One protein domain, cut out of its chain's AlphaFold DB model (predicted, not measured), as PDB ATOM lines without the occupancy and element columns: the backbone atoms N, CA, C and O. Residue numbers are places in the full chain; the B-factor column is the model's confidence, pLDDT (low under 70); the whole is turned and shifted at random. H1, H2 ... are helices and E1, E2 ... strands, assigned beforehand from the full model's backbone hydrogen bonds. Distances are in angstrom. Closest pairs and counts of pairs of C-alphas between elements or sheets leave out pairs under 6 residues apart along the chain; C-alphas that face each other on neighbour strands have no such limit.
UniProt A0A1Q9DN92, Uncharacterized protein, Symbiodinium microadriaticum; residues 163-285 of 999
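Overview. This is residues 163 to 285 of the 999 residues of an uncharacterized protein of Symbiodinium microadriaticum (UniProt A0A1Q9DN92). The body is one strongly twisted sheet of six strands, with H3, the longest helix, packed on the part made by E4, E2, E5 and E3. H1 is over edge strand E4, and short H2 is beside the strands, following E5 directly and leading to E6 at the other edge. The loop between E4 and E5, at Asp 223, makes one end of the longest axis. The 123 printed residues hold, in chain order, E1, E2, E3, H1, E4, E5, H2, E6 and H3; the sheet runs E4, E5, E3, E2, E1, E6, antiparallel throughout, and the class is mixed, helices and strands. The whole is compact, with a radius of gyration of the C-alphas of 14.5 A and spans of 45 by 34 by 25 A.

Along the chain. In sheet order, E4 is residues 209 to 218, 25.2 A long, E5 229 to 238, 28.5 A, E3 182 to 188, 19.1 A, E2 169 to 179, 25.2 A, E1 163 to 166, and E6 245 to 247. E1 begins at C-alpha 163 (240.558, 349.110, 271.739). H1 is residues 194 to 201, H2 239 to 243, and H3 269 to 282, 19.4 A long, ending at C-alpha 282 (231.589, 373.568, 259.662).

Arrangement. E1, E2 and E3 form a meander, each strand the antiparallel neighbour of the one before. E2 bends by 78 degrees at residue 176; its pairing is staggered, with E1 over residues 169 to 172 and with E3 over 174 to 179. N 171 and O 164 are 2.8 A apart, N 176 and O 184 2.8 A, both within hydrogen-bond range. Likewise within range are N 235 and O 185 of E5 and E3, 2.9 A, N 213 and O 234 of the hairpin E4 and E5, 2.8 A, and N 163 and O 246 of E1 and E6, 2.7 A. E3, H1 and E4 form a split strand-helix-strand unit, two strands running the same way with E5 between them, its crossover right-handed. H3 is on the sheet and touches E4, closest at the C-alphas of Val 217 and Glu 271, 6.5 A. H1 touches E4, closest at the C-alphas of Ala 200 and Gly 210, 5.8 A. H2 touches E3, closest at the C-alphas of Gly 182 and Met 239, 4.3 A. H1 and H3 are apart. Each O i to N i+4 pair is within range in H1 and H3; in H2 0 of 1, against 2 of 2 O i to N i+3 pairs.

Size, cuts and confidence. The C-alphas farthest apart are those of Pro 204 and Asp 223, 46.0 A. The printed part has no cut; its long link, E6 to H3, is residues 248 to 268. The mean pLDDT of the printed part is 81.0, with residues 179 to 181, 203 to 206, 221 to 227, 251 and 282 to 285 under 70.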
ATOM      1  N   ILE A 163     239.588 348.852 270.678       90.38
ATOM      2  CA  ILE A 163     240.558 349.110 271.739       90.38
ATOM      3  C   ILE A 163     241.772 349.770 271.090       90.38
ATOM      4  O   ILE A 163     242.503 349.110 270.344       90.38
ATOM      5  N   LEU A 164     241.981 351.056 271.368       92.25
ATOM      6  CA  LEU A 164     243.168 351.806 270.969       92.25
ATOM      7  C   LEU A 164     244.284 351.575 271.992       92.25
ATOM      8  O   LEU A 164     244.084 351.766 273.187       92.25
ATOM      9  N   LYS A 165     245.469 351.173 271.532       90.94
ATOM     10  CA  LYS A 165     246.680 351.070 272.358       90.94
ATOM     11  C   LYS A 165     247.487 352.355 272.213       90.94
ATOM     12  O   LYS A 165     248.061 352.581 271.145       90.94
ATOM     13  N   TRP A 166     247.548 353.158 273.268       91.00
ATOM     14  CA  TRP A 166     248.260 354.434 273.273       91.00
ATOM     15  C   TRP A 166     249.227 354.486 274.459       91.00
ATOM     16  O   TRP A 166     248.833 354.291 275.608       91.00
ATOM     17  N   GLY A 167     250.519 354.668 274.172       88.38
ATOM     18  CA  GLY A 167     251.581 354.450 275.160       88.38
ATOM     19  C   GLY A 167     251.548 353.025 275.730       88.38
ATOM     20  O   GLY A 167     251.434 352.053 274.980       88.38
ATOM     21  N   ASP A 168     251.623 352.919 277.058       86.06
ATOM     22  CA  ASP A 168     251.489 351.658 277.803       86.06
ATOM     23  C   ASP A 168     250.026 351.328 278.181       86.06
ATOM     24  O   ASP A 168     249.752 350.265 278.744       86.06
ATOM     25  N   ALA A 169     249.077 352.211 277.853       90.44
ATOM     26  CA  ALA A 169     247.665 352.084 278.187       90.44
ATOM     27  C   ALA A 169     246.815 351.601 276.995       90.44
ATOM     28  O   ALA A 169     247.229 351.581 275.830       90.44
ATOM     29  N   ALA A 170     245.590 351.180 277.304       91.75
ATOM     30  CA  ALA A 170     244.588 350.796 276.322       91.75
ATOM     31  C   ALA A 170     243.275 351.520 276.627       91.75
ATOM     32  O   ALA A 170     242.855 351.567 277.780       91.75
ATOM     33  N   PHE A 171     242.621 352.041 275.598       94.19
ATOM     34  CA  PHE A 171     241.419 352.862 275.704       94.19
ATOM     35  C   PHE A 171     240.311 352.276 274.838       94.19
ATOM     36  O   PHE A 171     240.570 351.765 273.745       94.19
ATOM     37  N   LEU A 172     239.073 352.340 275.321       93.44
ATOM     38  CA  LEU A 172     237.898 352.077 274.503       93.44
ATOM     39  C   LEU A 172     237.815 353.144 273.403       93.44
ATOM     40  O   LEU A 172     237.973 354.326 273.678       93.44
ATOM     41  N   ALA A 173     237.589 352.729 272.162       92.19
ATOM     42  CA  ALA A 173     237.497 353.626 271.019       92.19
ATOM     43  C   ALA A 173     236.266 353.290 270.176       92.19
ATOM     44  O   ALA A 173     235.992 352.116 269.912       92.19
ATOM     45  N   VAL A 174     235.539 354.313 269.731       92.25
ATOM     46  CA  VAL A 174     234.359 354.167 268.865       92.25
ATOM     47  C   VAL A 174     234.660 354.827 267.517       92.25
ATOM     48  O   VAL A 174     234.979 356.016 267.493       92.25
ATOM     49  N   PRO A 175     234.608 354.100 266.387       89.44
ATOM     50  CA  PRO A 175     234.911 354.652 265.078       89.44
ATOM     51  C   PRO A 175     233.700 355.410 264.525       89.44
ATOM     52  O   PRO A 175     232.622 354.850 264.330       89.44
ATOM     53  N   LEU A 176     233.887 356.703 264.267       85.38
ATOM     54  CA  LEU A 176     232.806 357.629 263.923       85.38
ATOM     55  C   LEU A 176     232.663 357.777 262.407       85.38
ATOM     56  O   LEU A 176     231.575 357.643 261.853       85.38
ATOM     57  N   ARG A 177     233.787 358.008 261.716       80.06
ATOM     58  CA  ARG A 177     233.870 358.161 260.255       80.06
ATOM     59  C   ARG A 177     235.210 357.651 259.734       80.06
ATOM     60  O   ARG A 177     236.232 357.789 260.402       80.06
ATOM     61  N   VAL A 178     235.230 357.126 258.509       72.19
ATOM     62  CA  VAL A 178     236.472 356.846 257.766       72.19
ATOM     63  C   VAL A 178     236.712 357.988 256.782       72.19
ATOM     64  O   VAL A 178     235.860 358.276 255.945       72.19
ATOM     65  N   CYS A 179     237.869 358.637 256.881       64.81
ATOM     66  CA  CYS A 179     238.240 359.808 256.088       64.81
ATOM     67  C   CYS A 179     239.289 359.441 255.026       64.81
ATOM     68  O   CYS A 179     239.975 358.426 255.123       64.81
ATOM     69  N   ARG A 180     239.478 360.290 254.003       54.53
ATOM     70  CA  ARG A 180     240.432 360.015 252.901       54.53
ATOM     71  C   ARG A 180     241.881 359.793 253.365       54.53
ATOM     72  O   ARG A 180     242.650 359.157 252.645       54.53
ATOM     73  N   GLN A 181     242.257 360.327 254.527       53.88
ATOM     74  CA  GLN A 181     243.605 360.222 255.098       53.88
ATOM     75  C   GLN A 181     243.670 359.315 256.344       53.88
ATOM     76  O   GLN A 181     244.766 358.985 256.809       53.88
ATOM     77  N   GLY A 182     242.523 358.879 256.879       74.75
ATOM     78  CA  GLY A 182     242.441 358.491 258.283       74.75
ATOM     79  C   GLY A 182     241.105 357.923 258.755       74.75
ATOM     80  O   GLY A 182     240.249 357.531 257.966       74.75
ATOM     81  N   VAL A 183     240.929 357.894 260.071       82.31
ATOM     82  CA  VAL A 183     239.692 357.505 260.757       82.31
ATOM     83  C   VAL A 183     239.460 358.455 261.930       82.31
ATOM     84  O   VAL A 183     240.396 358.769 262.663       82.31
ATOM     85  N   ILE A 184     238.223 358.915 262.101       88.56
ATOM     86  CA  ILE A 184     237.813 359.711 263.259       88.56
ATOM     87  C   ILE A 184     237.332 358.743 264.342       88.56
ATOM     88  O   ILE A 184     236.459 357.911 264.079       88.56
ATOM     89  N   LEU A 185     237.904 358.846 265.542       92.19
ATOM     90  CA  LEU A 185     237.559 358.028 266.707       92.19
ATOM     91  C   LEU A 185     237.054 358.920 267.847       92.19
ATOM     92  O   LEU A 185     237.642 359.968 268.092       92.19
ATOM     93  N   ALA A 186     236.026 358.474 268.572       94.38
ATOM     94  CA  ALA A 186     235.728 358.975 269.914       94.38
ATOM     95  C   ALA A 186     236.497 358.142 270.943       94.38
ATOM     96  O   ALA A 186     236.505 356.906 270.867       94.38
ATOM     97  N   LEU A 187     237.116 358.830 271.898       95.69
ATOM     98  CA  LEU A 187     237.932 358.297 272.983       95.69
ATOM     99  C   LEU A 187     237.503 358.913 274.332       95.69
ATOM    100  O   LEU A 187     236.899 359.986 274.346       95.69
ATOM    101  N   PRO A 188     237.840 358.288 275.473       94.19
ATOM    102  CA  PRO A 188     237.811 358.949 276.776       94.19
ATOM    103  C   PRO A 188     238.690 360.208 276.769       94.19
ATOM    104  O   PRO A 188     239.740 360.209 276.123       94.19
ATOM    105  N   LYS A 189     238.307 361.248 277.518       92.38
ATOM    106  CA  LYS A 189     239.061 362.515 277.637       92.38
ATOM    107  C   LYS A 189     240.559 362.315 277.906       92.38
ATOM    108  O   LYS A 189     241.390 362.894 277.221       92.38
ATOM    109  N   GLU A 190     240.897 361.437 278.847       90.12
ATOM    110  CA  GLU A 190     242.277 361.167 279.286       90.12
ATOM    111  C   GLU A 190     243.065 360.212 278.357       90.12
ATOM    112  O   GLU A 190     244.147 359.744 278.712       90.12
ATOM    113  N   ALA A 191     242.540 359.861 277.174       91.56
ATOM    114  CA  ALA A 191     243.154 358.851 276.303       91.56
ATOM    115  C   ALA A 191     244.444 359.301 275.601       91.56
ATOM    116  O   ALA A 191     245.284 358.464 275.249       91.56
ATOM    117  N   ILE A 192     244.600 360.605 275.379       92.75
ATOM    118  CA  ILE A 192     245.790 361.221 274.789       92.75
ATOM    119  C   ILE A 192     246.214 362.364 275.721       92.75
ATOM    120  O   ILE A 192     245.352 363.159 276.088       92.75
ATOM    121  N   PRO A 193     247.499 362.465 276.119       91.50
ATOM    122  CA  PRO A 193     247.977 363.584 276.931       91.50
ATOM    123  C   PRO A 193     247.762 364.929 276.233       91.50
ATOM    124  O   PRO A 193     247.957 365.018 275.020       91.50
ATOM    125  N   GLU A 194     247.434 365.963 277.006       87.25
ATOM    126  CA  GLU A 194     247.179 367.327 276.518       87.25
ATOM    127  C   GLU A 194     248.380 367.869 275.722       87.25
ATOM    128  O   GLU A 194     248.211 368.214 274.557       87.25
ATOM    129  N   ASP A 195     249.609 367.716 276.237       86.88
ATOM    130  CA  ASP A 195     250.867 368.006 275.523       86.88
ATOM    131  C   ASP A 195     250.921 367.397 274.103       86.88
ATOM    132  O   ASP A 195     251.454 367.990 273.172       86.88
ATOM    133  N   THR A 196     250.382 366.183 273.916       88.00
ATOM    134  CA  THR A 196     250.389 365.465 272.624       88.00
ATOM    135  C   THR A 196     249.281 365.943 271.682       88.00
ATOM    136  O   THR A 196     249.380 365.745 270.470       88.00
ATOM    137  N   LEU A 197     248.217 366.531 272.227       87.44
ATOM    138  CA  LEU A 197     247.135 367.162 271.476       87.44
ATOM    139  C   LEU A 197     247.541 368.570 271.019       87.44
ATOM    140  O   LEU A 197     247.320 368.904 269.855       87.44
ATOM    141  N   GLU A 198     248.218 369.335 271.879       84.56
ATOM    142  CA  GLU A 198     248.850 370.620 271.549       84.56
ATOM    143  C   GLU A 198     249.953 370.438 270.486       84.56
ATOM    144  O   GLU A 198     249.870 371.026 269.405       84.56
ATOM    145  N   ASP A 199     250.900 369.509 270.700       80.06
ATOM    146  CA  ASP A 199     251.932 369.128 269.711       80.06
ATOM    147  C   ASP A 199     251.333 368.684 268.357       80.06
ATOM    148  O   ASP A 199     252.001 368.757 267.320       80.06
ATOM    149  N   ALA A 200     250.092 368.177 268.338       79.25
ATOM    150  CA  ALA A 200     249.398 367.768 267.117       79.25
ATOM    151  C   ALA A 200     248.686 368.929 266.399       79.25
ATOM    152  O   ALA A 200     248.505 368.846 265.181       79.25
ATOM    153  N   MET A 201     248.318 369.999 267.114       74.44
ATOM    154  CA  MET A 201     247.785 371.239 266.534       74.44
ATOM    155  C   MET A 201     248.899 372.124 265.963       74.44
ATOM    156  O   MET A 201     248.791 372.589 264.827       74.44
ATOM    157  N   ASP A 202     250.004 372.278 266.698       71.69
ATOM    158  CA  ASP A 202     251.186 373.038 266.259       71.69
ATOM    159  C   ASP A 202     252.087 372.236 265.297       71.69
ATOM    160  O   ASP A 202     252.947 372.770 264.581       71.69
ATOM    161  N   GLY A 203     251.904 370.915 265.270       60.91
ATOM    162  CA  GLY A 203     252.691 369.987 264.479       60.91
ATOM    163  C   GLY A 203     252.396 370.039 262.973       60.91
ATOM    164  O   GLY A 203     251.281 370.301 262.523       60.91
ATOM    165  N   PRO A 204     253.376 369.698 262.112       51.28
ATOM    166  CA  PRO A 204     253.088 369.477 260.702       51.28
ATOM    167  C   PRO A 204     252.149 368.267 260.557       51.28
ATOM    168  O   PRO A 204     252.558 367.162 260.905       51.28
ATOM    169  N   GLY A 205     250.960 368.465 259.966       57.19
ATOM    170  CA  GLY A 205     249.870 367.478 259.773       57.19
ATOM    171  C   GLY A 205     250.157 366.230 258.909       57.19
ATOM    172  O   GLY A 205     249.359 365.845 258.064       57.19
ATOM    173  N   ASP A 206     251.323 365.618 259.096       55.09
ATOM    174  CA  ASP A 206     251.729 364.260 258.707       55.09
ATOM    175  C   ASP A 206     251.970 363.415 259.990       55.09
ATOM    176  O   ASP A 206     252.660 362.393 259.970       55.09
ATOM    177  N   GLY A 207     251.454 363.899 261.131       71.38
ATOM    178  CA  GLY A 207     251.434 363.223 262.426       71.38
ATOM    179  C   GLY A 207     250.421 362.075 262.476       71.38
ATOM    180  O   GLY A 207     249.599 361.894 261.578       71.38
ATOM    181  N   LEU A 208     250.502 361.255 263.527       82.06
ATOM    182  CA  LEU A 208     249.546 360.162 263.740       82.06
ATOM    183  C   LEU A 208     248.197 360.678 264.265       82.06
ATOM    184  O   LEU A 208     247.153 360.171 263.858       82.06
ATOM    185  N   VAL A 209     248.266 361.672 265.151       87.75
ATOM    186  CA  VAL A 209     247.157 362.477 265.673       87.75
ATOM    187  C   VAL A 209     247.009 363.697 264.761       87.75
ATOM    188  O   VAL A 209     248.020 364.283 264.367       87.75
ATOM    189  N   GLY A 210     245.779 364.032 264.390       85.50
ATOM    190  CA  GLY A 210     245.415 365.246 263.661       85.50
ATOM    191  C   GLY A 210     244.481 366.132 264.495       85.50
ATOM    192  O   GLY A 210     244.537 366.077 265.725       85.50
ATOM    193  N   PRO A 211     243.608 366.930 263.850       87.81
ATOM    194  CA  PRO A 211     242.621 367.749 264.544       87.81
ATOM    195  C   PRO A 211     241.781 366.937 265.531       87.81
ATOM    196  O   PRO A 211     241.438 365.776 265.276       87.81
ATOM    197  N   HIS A 212     241.424 367.568 266.644       92.00
ATOM    198  CA  HIS A 212     240.613 366.971 267.692       92.00
ATOM    199  C   HIS A 212     239.554 367.958 268.198       92.00
ATOM    200  O   HIS A 212     239.616 369.153 267.917       92.00
ATOM    201  N   LEU A 213     238.563 367.435 268.914       91.56
ATOM    202  CA  LEU A 213     237.478 368.188 269.532       91.56
ATOM    203  C   LEU A 213     237.150 367.541 270.880       91.56
ATOM    204  O   LEU A 213     236.808 366.358 270.932       91.56
ATOM    205  N   LEU A 214     237.245 368.312 271.961       91.69
ATOM    206  CA  LEU A 214     236.721 367.913 273.264       91.69
ATOM    207  C   LEU A 214     235.240 368.307 273.337       91.69
ATOM    208  O   LEU A 214     234.883 369.442 273.029       91.69
ATOM    209  N   THR A 215     234.375 367.373 273.722       92.81
ATOM    210  CA  THR A 215     232.932 367.612 273.815       92.81
ATOM    211  C   THR A 215     232.294 366.767 274.917       92.81
ATOM    212  O   THR A 215     232.925 365.869 275.479       92.81
ATOM    213  N   THR A 216     231.036 367.055 275.232       92.31
ATOM    214  CA  THR A 216     230.220 366.316 276.197       92.31
ATOM    215  C   THR A 216     228.963 365.812 275.513       92.31
ATOM    216  O   THR A 216     228.320 366.588 274.814       92.31
ATOM    217  N   VAL A 217     228.593 364.555 275.753       91.88
ATOM    218  CA  VAL A 217     227.327 363.965 275.278       91.88
ATOM    219  C   VAL A 217     226.686 363.137 276.379       91.88
ATOM    220  O   VAL A 217     227.336 362.794 277.368       91.88
ATOM    221  N   ASN A 218     225.425 362.775 276.206       90.00
ATOM    222  CA  ASN A 218     224.716 361.920 277.146       90.00
ATOM    223  C   ASN A 218     225.135 360.448 276.989       90.00
ATOM    224  O   ASN A 218     225.549 359.996 275.919       90.00
ATOM    225  N   SER A 219     225.022 359.665 278.058       87.94
ATOM    226  CA  SER A 219     225.090 358.206 277.994       87.94
ATOM    227  C   SER A 219     223.897 357.632 277.228       87.94
ATOM    228  O   SER A 219     222.775 358.107 277.398       87.94
ATOM    229  N   GLN A 220     224.106 356.550 276.474       81.06
ATOM    230  CA  GLN A 220     223.008 355.739 275.941       81.06
ATOM    231  C   GLN A 220     222.096 355.300 277.086       81.06
ATOM    232  O   GLN A 220     222.577 354.750 278.076       81.06
ATOM    233  N   ALA A 221     220.795 355.551 276.942       60.03
ATOM    234  CA  ALA A 221     219.817 355.287 277.988       60.03
ATOM    235  C   ALA A 221     219.776 353.796 278.368       60.03
ATOM    236  O   ALA A 221     219.310 352.954 277.599       60.03
ATOM    237  N   SER A 222     220.244 353.486 279.576       53.50
ATOM    238  CA  SER A 222     219.793 352.333 280.357       53.50
ATOM    239  C   SER A 222     218.499 352.687 281.096       53.50
ATOM    240  O   SER A 222     218.224 353.863 281.312       53.50
ATOM    241  N   ASP A 223     217.723 351.685 281.514       53.00
ATOM    242  CA  ASP A 223     216.382 351.842 282.114       53.00
ATOM    243  C   ASP A 223     216.347 352.500 283.527       53.00
ATOM    244  O   ASP A 223     215.386 352.313 284.273       53.00
ATOM    245  N   GLU A 224     217.378 353.258 283.920       54.31
ATOM    246  CA  GLU A 224     217.505 353.941 285.218       54.31
ATOM    247  C   GLU A 224     217.656 355.466 285.003       54.31
ATOM    248  O   GLU A 224     218.450 355.913 284.177       54.31
ATOM    249  N   GLU A 225     216.852 356.273 285.711       52.56
ATOM    250  CA  GLU A 225     216.421 357.632 285.303       52.56
ATOM    251  C   GLU A 225     217.447 358.791 285.438       52.56
ATOM    252  O   GLU A 225     217.047 359.955 285.469       52.56
ATOM    253  N   GLU A 226     218.758 358.536 285.475       56.34
ATOM    254  CA  GLU A 226     219.783 359.601 285.492       56.34
ATOM    255  C   GLU A 226     220.784 359.450 284.336       56.34
ATOM    256  O   GLU A 226     221.742 358.682 284.395       56.34
ATOM    257  N   GLY A 227     220.577 360.227 283.265       60.56
ATOM    258  CA  GLY A 227     221.504 360.291 282.135       60.56
ATOM    259  C   GLY A 227     222.860 360.861 282.556       60.56
ATOM    260  O   GLY A 227     222.958 362.018 282.971       60.56
ATOM    261  N   HIS A 228     223.923 360.068 282.432       74.88
ATOM    262  CA  HIS A 228     225.273 360.520 282.744       74.88
ATOM    263  C   HIS A 228     225.837 361.359 281.595       74.88
ATOM    264  O   HIS A 228     225.889 360.906 280.453       74.88
ATOM    265  N   VAL A 229     226.323 362.562 281.904       85.88
ATOM    266  CA  VAL A 229     227.096 363.371 280.953       85.88
ATOM    267  C   VAL A 229     228.510 362.798 280.856       85.88
ATOM    268  O   VAL A 229     229.210 362.667 281.861       85.88
ATOM    269  N   ILE A 230     228.925 362.450 279.642       91.00
ATOM    270  CA  ILE A 230     230.210 361.828 279.326       91.00
ATOM    271  C   ILE A 230     231.090 362.848 278.605       91.00
ATOM    272  O   ILE A 230     230.768 363.279 277.498       91.00
ATOM    273  N   GLU A 231     232.232 363.194 279.203       91.25
ATOM    274  CA  GLU A 231     233.291 363.945 278.522       91.25
ATOM    275  C   GLU A 231     234.063 363.020 277.567       91.25
ATOM    276  O   GLU A 231     234.581 361.974 277.972       91.25
ATOM    277  N   LEU A 232     234.177 363.407 276.297       93.38
ATOM    278  CA  LEU A 232     234.853 362.610 275.277       93.38
ATOM    279  C   LEU A 232     235.731 363.452 274.352       93.38
ATOM    280  O   LEU A 232     235.458 364.614 274.052       93.38
ATOM    281  N   LEU A 233     236.791 362.810 273.879       95.06
ATOM    282  CA  LEU A 233     237.776 363.362 272.969       95.06
ATOM    283  C   LEU A 233     237.566 362.740 271.583       95.06
ATOM    284  O   LEU A 233     237.779 361.541 271.386       95.06
ATOM    285  N   ILE A 234     237.139 363.548 270.618       94.00
ATOM    286  CA  ILE A 234     237.042 363.170 269.205       94.00
ATOM    287  C   ILE A 234     238.377 363.497 268.541       94.00
ATOM    288  O   ILE A 234     238.857 364.616 268.667       94.00
ATOM    289  N   VAL A 235     238.978 362.548 267.820       93.00
ATOM    290  CA  VAL A 235     240.296 362.724 267.184       93.00
ATOM    291  C   VAL A 235     240.284 362.184 265.759       93.00
ATOM    292  O   VAL A 235     239.911 361.028 265.534       93.00
ATOM    293  N   GLU A 236     240.743 362.984 264.794       90.62
ATOM    294  CA  GLU A 236     241.065 362.507 263.446       90.62
ATOM    295  C   GLU A 236     242.475 361.891 263.440       90.62
ATOM    296  O   GLU A 236     243.477 362.584 263.595       90.62
ATOM    297  N   PHE A 237     242.572 360.572 263.259       85.44
ATOM    298  CA  PHE A 237     243.849 359.856 263.195       85.44
ATOM    299  C   PHE A 237     244.244 359.501 261.768       85.44
ATOM    300  O   PHE A 237     243.435 358.967 261.007       85.44
ATOM    301  N   ALA A 238     245.528 359.629 261.433       80.06
ATOM    302  CA  ALA A 238     246.064 359.100 260.183       80.06
ATOM    303  C   ALA A 238     245.956 357.558 260.120       80.06
ATOM    304  O   ALA A 238     246.146 356.853 261.116       80.06
ATOM    305  N   MET A 239     245.745 356.996 258.920       77.94
ATOM    306  CA  MET A 239     245.520 355.548 258.723       77.94
ATOM    307  C   MET A 239     246.531 354.561 259.360       77.94
ATOM    308  O   MET A 239     246.132 353.414 259.603       77.94
ATOM    309  N   PRO A 240     247.809 354.898 259.651       74.81
ATOM    310  CA  PRO A 240     248.689 354.023 260.430       74.81
ATOM    311  C   PRO A 240     248.157 353.632 261.823       74.81
ATOM    312  O   PRO A 240     248.565 352.581 262.322       74.81
ATOM    313  N   VAL A 241     247.202 354.379 262.403       79.75
ATOM    314  CA  VAL A 241     246.550 354.058 263.695       79.75
ATOM    315  C   VAL A 241     245.933 352.656 263.726       79.75
ATOM    316  O   VAL A 241     245.872 352.023 264.775       79.75
ATOM    317  N   ARG A 242     245.580 352.085 262.565       71.88
ATOM    318  CA  ARG A 242     245.087 350.699 262.444       71.88
ATOM    319  C   ARG A 242     246.016 349.638 263.049       71.88
ATOM    320  O   ARG A 242     245.574 348.526 263.303       71.88
ATOM    321  N   LEU A 243     247.305 349.943 263.233       72.31
ATOM    322  CA  LEU A 243     248.277 349.045 263.875       72.31
ATOM    323  C   LEU A 243     248.162 349.036 265.412       72.31
ATOM    324  O   LEU A 243     248.701 348.141 266.060       72.31
ATOM    325  N   GLN A 244     247.465 350.021 265.980       81.69
ATOM    326  CA  GLN A 244     247.208 350.197 267.410       81.69
ATOM    327  C   GLN A 244     245.774 349.805 267.810       81.69
ATOM    328  O   GLN A 244     245.497 349.708 269.003       81.69
ATOM    329  N   LEU A 245     244.888 349.543 266.841       80.75
ATOM    330  CA  LEU A 245     243.482 349.183 267.056       80.75
ATOM    331  C   LEU A 245     243.264 347.658 267.051       80.75
ATOM    332  O   LEU A 245     243.541 346.991 266.054       80.75
ATOM    333  N   ASP A 246     242.692 347.119 268.131       80.81
ATOM    334  CA  ASP A 246     242.080 345.777 268.173       80.81
ATOM    335  C   ASP A 246     240.545 345.905 268.269       80.81
ATOM    336  O   ASP A 246     240.040 346.876 268.820       80.81
ATOM    337  N   ARG A 247     239.767 344.913 267.811       80.31
ATOM    338  CA  ARG A 247     238.302 344.883 268.030       80.31
ATOM    339  C   ARG A 247     237.987 344.404 269.457       80.31
ATOM    340  O   ARG A 247     238.502 343.362 269.874       80.31
ATOM    341  N   LYS A 248     237.130 345.114 270.203       83.50
ATOM    342  CA  LYS A 248     236.603 344.659 271.505       83.50
ATOM    343  C   LYS A 248     235.729 343.429 271.254       83.50
ATOM    344  O   LYS A 248     234.763 343.474 270.502       83.50
ATOM    345  N   THR A 249     236.077 342.312 271.880       78.81
ATOM    346  CA  THR A 249     235.283 341.075 271.859       78.81
ATOM    347  C   THR A 249     234.994 340.650 273.298       78.81
ATOM    348  O   THR A 249     235.755 341.023 274.193       78.81
ATOM    349  N   PRO A 250     234.000 339.780 273.554       70.69
ATOM    350  CA  PRO A 250     233.780 339.208 274.889       70.69
ATOM    351  C   PRO A 250     234.983 338.429 275.460       70.69
ATOM    352  O   PRO A 250     234.995 338.070 276.633       70.69
ATOM    353  N   ARG A 251     236.007 338.136 274.642       67.94
ATOM    354  CA  ARG A 251     237.254 337.466 275.050       67.94
ATOM    355  C   ARG A 251     238.412 338.438 275.321       67.94
ATOM    356  O   ARG A 251     239.515 337.981 275.626       67.94
ATOM    357  N   THR A 252     238.204 339.749 275.207       76.56
ATOM    358  CA  THR A 252     239.240 340.760 275.454       76.56
ATOM    359  C   THR A 252     239.554 340.836 276.953       76.56
ATOM    360  O   THR A 252     238.847 341.481 277.710       76.56
ATOM    361  N   ARG A 253     240.630 340.159 277.384       71.19
ATOM    362  CA  ARG A 253     241.076 340.090 278.796       71.19
ATOM    363  C   ARG A 253     242.069 341.182 279.222       71.19
ATOM    364  O   ARG A 253     242.567 341.138 280.342       71.19
ATOM    365  N   ARG A 254     242.434 342.104 278.329       75.06
ATOM    366  CA  ARG A 254     243.300 343.239 278.688       75.06
ATOM    367  C   ARG A 254     242.469 344.258 279.460       75.06
ATOM    368  O   ARG A 254     241.342 344.514 279.055       75.06
ATOM    369  N   GLN A 255     243.036 344.841 280.512       83.94
ATOM    370  CA  GLN A 255     242.477 346.054 281.107       83.94
ATOM    371  C   GLN A 255     242.552 347.189 280.078       83.94
ATOM    372  O   GLN A 255     243.534 347.291 279.338       83.94
ATOM    373  N   PHE A 256     241.496 347.992 280.011       90.12
ATOM    374  CA  PHE A 256     241.398 349.191 279.189       90.12
ATOM    375  C   PHE A 256     240.537 350.221 279.928       90.12
ATOM    376  O   PHE A 256     239.708 349.848 280.753       90.12
ATOM    377  N   VAL A 257     240.728 351.500 279.635       90.56
ATOM    378  CA  VAL A 257     239.943 352.602 280.204       90.56
ATOM    379  C   VAL A 257     238.684 352.808 279.351       90.56
ATOM    380  O   VAL A 257     238.761 352.819 278.119       90.56
ATOM    381  N   GLY A 258     237.518 352.899 279.997       89.50
ATOM    382  CA  GLY A 258     236.235 353.215 279.355       89.50
ATOM    383  C   GLY A 258     236.001 354.725 279.255       89.50
ATOM    384  O   GLY A 258     236.820 355.504 279.726       89.50
ATOM    385  N   PHE A 259     234.880 355.141 278.658       88.50
ATOM    386  CA  PHE A 259     234.464 356.555 278.680       88.50
ATOM    387  C   PHE A 259     234.079 357.020 280.092       88.50
ATOM    388  O   PHE A 259     234.276 358.175 280.444       88.50
ATOM    389  N   VAL A 260     233.569 356.089 280.899       85.69
ATOM    390  CA  VAL A 260     233.299 356.228 282.331       85.69
ATOM    391  C   VAL A 260     234.025 355.078 283.050       85.69
ATOM    392  O   VAL A 260     234.515 354.137 282.410       85.69
ATOM    393  N   GLY A 261     234.110 355.133 284.383       75.00
ATOM    394  CA  GLY A 261     234.674 354.054 285.203       75.00
ATOM    395  C   GLY A 261     234.017 352.685 284.964       75.00
ATOM    396  O   GLY A 261     234.702 351.666 285.035       75.00
ATOM    397  N   ASP A 262     232.731 352.659 284.598       78.88
ATOM    398  CA  ASP A 262     232.068 351.465 284.073       78.88
ATOM    399  C   ASP A 262     232.238 351.365 282.542       78.88
ATOM    400  O   ASP A 262     231.918 352.280 281.784       78.88
ATOM    401  N   HIS A 263     232.745 350.223 282.073       80.31
ATOM    402  CA  HIS A 263     233.008 349.933 280.659       80.31
ATOM    403  C   HIS A 263     231.776 349.479 279.850       80.31
ATOM    404  O   HIS A 263     231.926 349.116 278.667       80.31
ATOM    405  N   THR A 264     230.609 349.395 280.492       79.56
ATOM    406  CA  THR A 264     229.308 349.093 279.876       79.56
ATOM    407  C   THR A 264     228.579 350.353 279.420       79.56
ATOM    408  O   THR A 264     227.903 350.302 278.395       79.56
ATOM    409  N   ILE A 265     228.790 351.482 280.105       84.19
ATOM    410  CA  ILE A 265     228.224 352.781 279.742       84.19
ATOM    411  C   ILE A 265     228.913 353.281 278.463       84.19
ATOM    412  O   ILE A 265     230.142 353.387 278.387       84.19
ATOM    413  N   LEU A 266     228.110 353.564 277.438       88.38
ATOM    414  CA  LEU A 266     228.551 354.083 276.143       88.38
ATOM    415  C   LEU A 266     227.926 355.461 275.897       88.38
ATOM    416  O   LEU A 266     226.796 355.689 276.326       88.38
ATOM    417  N   PRO A 267     228.619 356.368 275.194       89.56
ATOM    418  CA  PRO A 267     228.051 357.653 274.806       89.56
ATOM    419  C   PRO A 267     227.016 357.509 273.682       89.56
ATOM    420  O   PRO A 267     227.087 356.575 272.873       89.56
ATOM    421  N   ASP A 268     226.058 358.434 273.623       90.12
ATOM    422  CA  ASP A 268     225.003 358.433 272.615       90.12
ATOM    423  C   ASP A 268     225.581 358.576 271.198       90.12
ATOM    424  O   ASP A 268     226.323 359.505 270.868       90.12
ATOM    425  N   PHE A 269     225.272 357.599 270.344       88.75
ATOM    426  CA  PHE A 269     225.817 357.539 268.989       88.75
ATOM    427  C   PHE A 269     225.101 358.481 268.012       88.75
ATOM    428  O   PHE A 269     225.688 358.810 266.983       88.75
ATOM    429  N   GLY A 270     223.872 358.913 268.302       84.50
ATOM    430  CA  GLY A 270     223.174 359.947 267.541       84.50
ATOM    431  C   GLY A 270     223.792 361.316 267.809       84.50
ATOM    432  O   GLY A 270     224.266 361.962 266.875       84.50
ATOM    433  N   GLU A 271     223.903 361.687 269.086       88.31
ATOM    434  CA  GLU A 271     224.486 362.961 269.531       88.31
ATOM    435  C   GLU A 271     225.939 363.116 269.038       88.31
ATOM    436  O   GLU A 271     226.287 364.118 268.409       88.31
ATOM    437  N   ILE A 272     226.775 362.075 269.182       89.19
ATOM    438  CA  ILE A 272     228.135 362.087 268.613       89.19
ATOM    439  C   ILE A 272     228.115 362.229 267.081       89.19
ATOM    440  O   ILE A 272     228.957 362.932 266.522       89.19
ATOM    441  N   ASN A 273     227.204 361.556 266.370       86.88
ATOM    442  CA  ASN A 273     227.157 361.626 264.906       86.88
ATOM    443  C   ASN A 273     226.827 363.037 264.406       86.88
ATOM    444  O   ASN A 273     227.394 363.467 263.399       86.88
ATOM    445  N   GLU A 274     225.932 363.744 265.092       87.38
ATOM    446  CA  GLU A 274     225.584 365.135 264.791       87.38
ATOM    447  C   GLU A 274     226.771 366.067 265.057       87.38
ATOM    448  O   GLU A 274     227.162 366.815 264.158       87.38
ATOM    449  N   ILE A 275     227.434 365.938 266.212       88.75
ATOM    450  CA  ILE A 275     228.639 366.719 266.546       88.75
ATOM    451  C   ILE A 275     229.761 366.482 265.524       88.75
ATOM    452  O   ILE A 275     230.361 367.437 265.039       88.75
ATOM    453  N   VAL A 276     230.028 365.229 265.136       87.00
ATOM    454  CA  VAL A 276     231.055 364.904 264.126       87.00
ATOM    455  C   VAL A 276     230.683 365.436 262.747       87.00
ATOM    456  O   VAL A 276     231.568 365.868 262.012       87.00
ATOM    457  N   SER A 277     229.404 365.393 262.371       86.25
ATOM    458  CA  SER A 277     228.965 365.903 261.067       86.25
ATOM    459  C   SER A 277     229.098 367.427 261.030       86.25
ATOM    460  O   SER A 277     229.750 367.939 260.127       86.25
ATOM    461  N   SER A 278     228.657 368.126 262.083       86.12
ATOM    462  CA  SER A 278     228.880 369.566 262.279       86.12
ATOM    463  C   SER A 278     230.371 369.941 262.271       86.12
ATOM    464  O   SER A 278     230.780 370.849 261.556       86.12
ATOM    465  N   TRP A 279     231.228 369.190 262.970       85.12
ATOM    466  CA  TRP A 279     232.680 369.420 262.990       85.12
ATOM    467  C   TRP A 279     233.353 369.191 261.624       85.12
ATOM    468  O   TRP A 279     234.323 369.865 261.273       85.12
ATOM    469  N   VAL A 280     232.844 368.247 260.825       81.06
ATOM    470  CA  VAL A 280     233.364 367.964 259.479       81.06
ATOM    471  C   VAL A 280     232.866 368.974 258.442       81.06
ATOM    472  O   VAL A 280     233.647 369.335 257.558       81.06
ATOM    473  N   GLU A 281     231.610 369.414 258.546       78.88
ATOM    474  CA  GLU A 281     230.947 370.351 257.628       78.88
ATOM    475  C   GLU A 281     231.282 371.818 257.927       78.88
ATOM    476  O   GLU A 281     231.464 372.591 256.989       78.88
ATOM    477  N   GLY A 282     231.416 372.186 259.205       64.56
ATOM    478  CA  GLY A 282     231.589 373.568 259.662       64.56
ATOM    479  C   GLY A 282     232.845 374.248 259.122       64.56
ATOM    480  O   GLY A 282     232.806 375.427 258.805       64.56
ATOM    481  N   GLY A 283     233.945 373.507 258.940       53.38
ATOM    482  CA  GLY A 283     235.099 373.926 258.129       53.38
ATOM    483  C   GLY A 283     235.973 375.078 258.660       53.38
ATOM    484  O   GLY A 283     237.164 375.085 258.355       53.38
ATOM    485  N   GLU A 284     235.441 375.994 259.472       39.38
ATOM    486  CA  GLU A 284     236.121 377.201 259.981       39.38
ATOM    487  C   GLU A 284     237.413 376.844 260.743       39.38
ATOM    488  O   GLU A 284     238.504 377.284 260.373       39.38
ATOM    489  N   ALA A 285     237.343 375.887 261.677       42.19
ATOM    490  CA  ALA A 285     238.501 375.356 262.414       42.19
ATOM    491  C   ALA A 285     239.530 374.578 261.551       42.19
ATOM    492  O   ALA A 285     240.543 374.099 262.060       42.19
TER     493      ALA A 285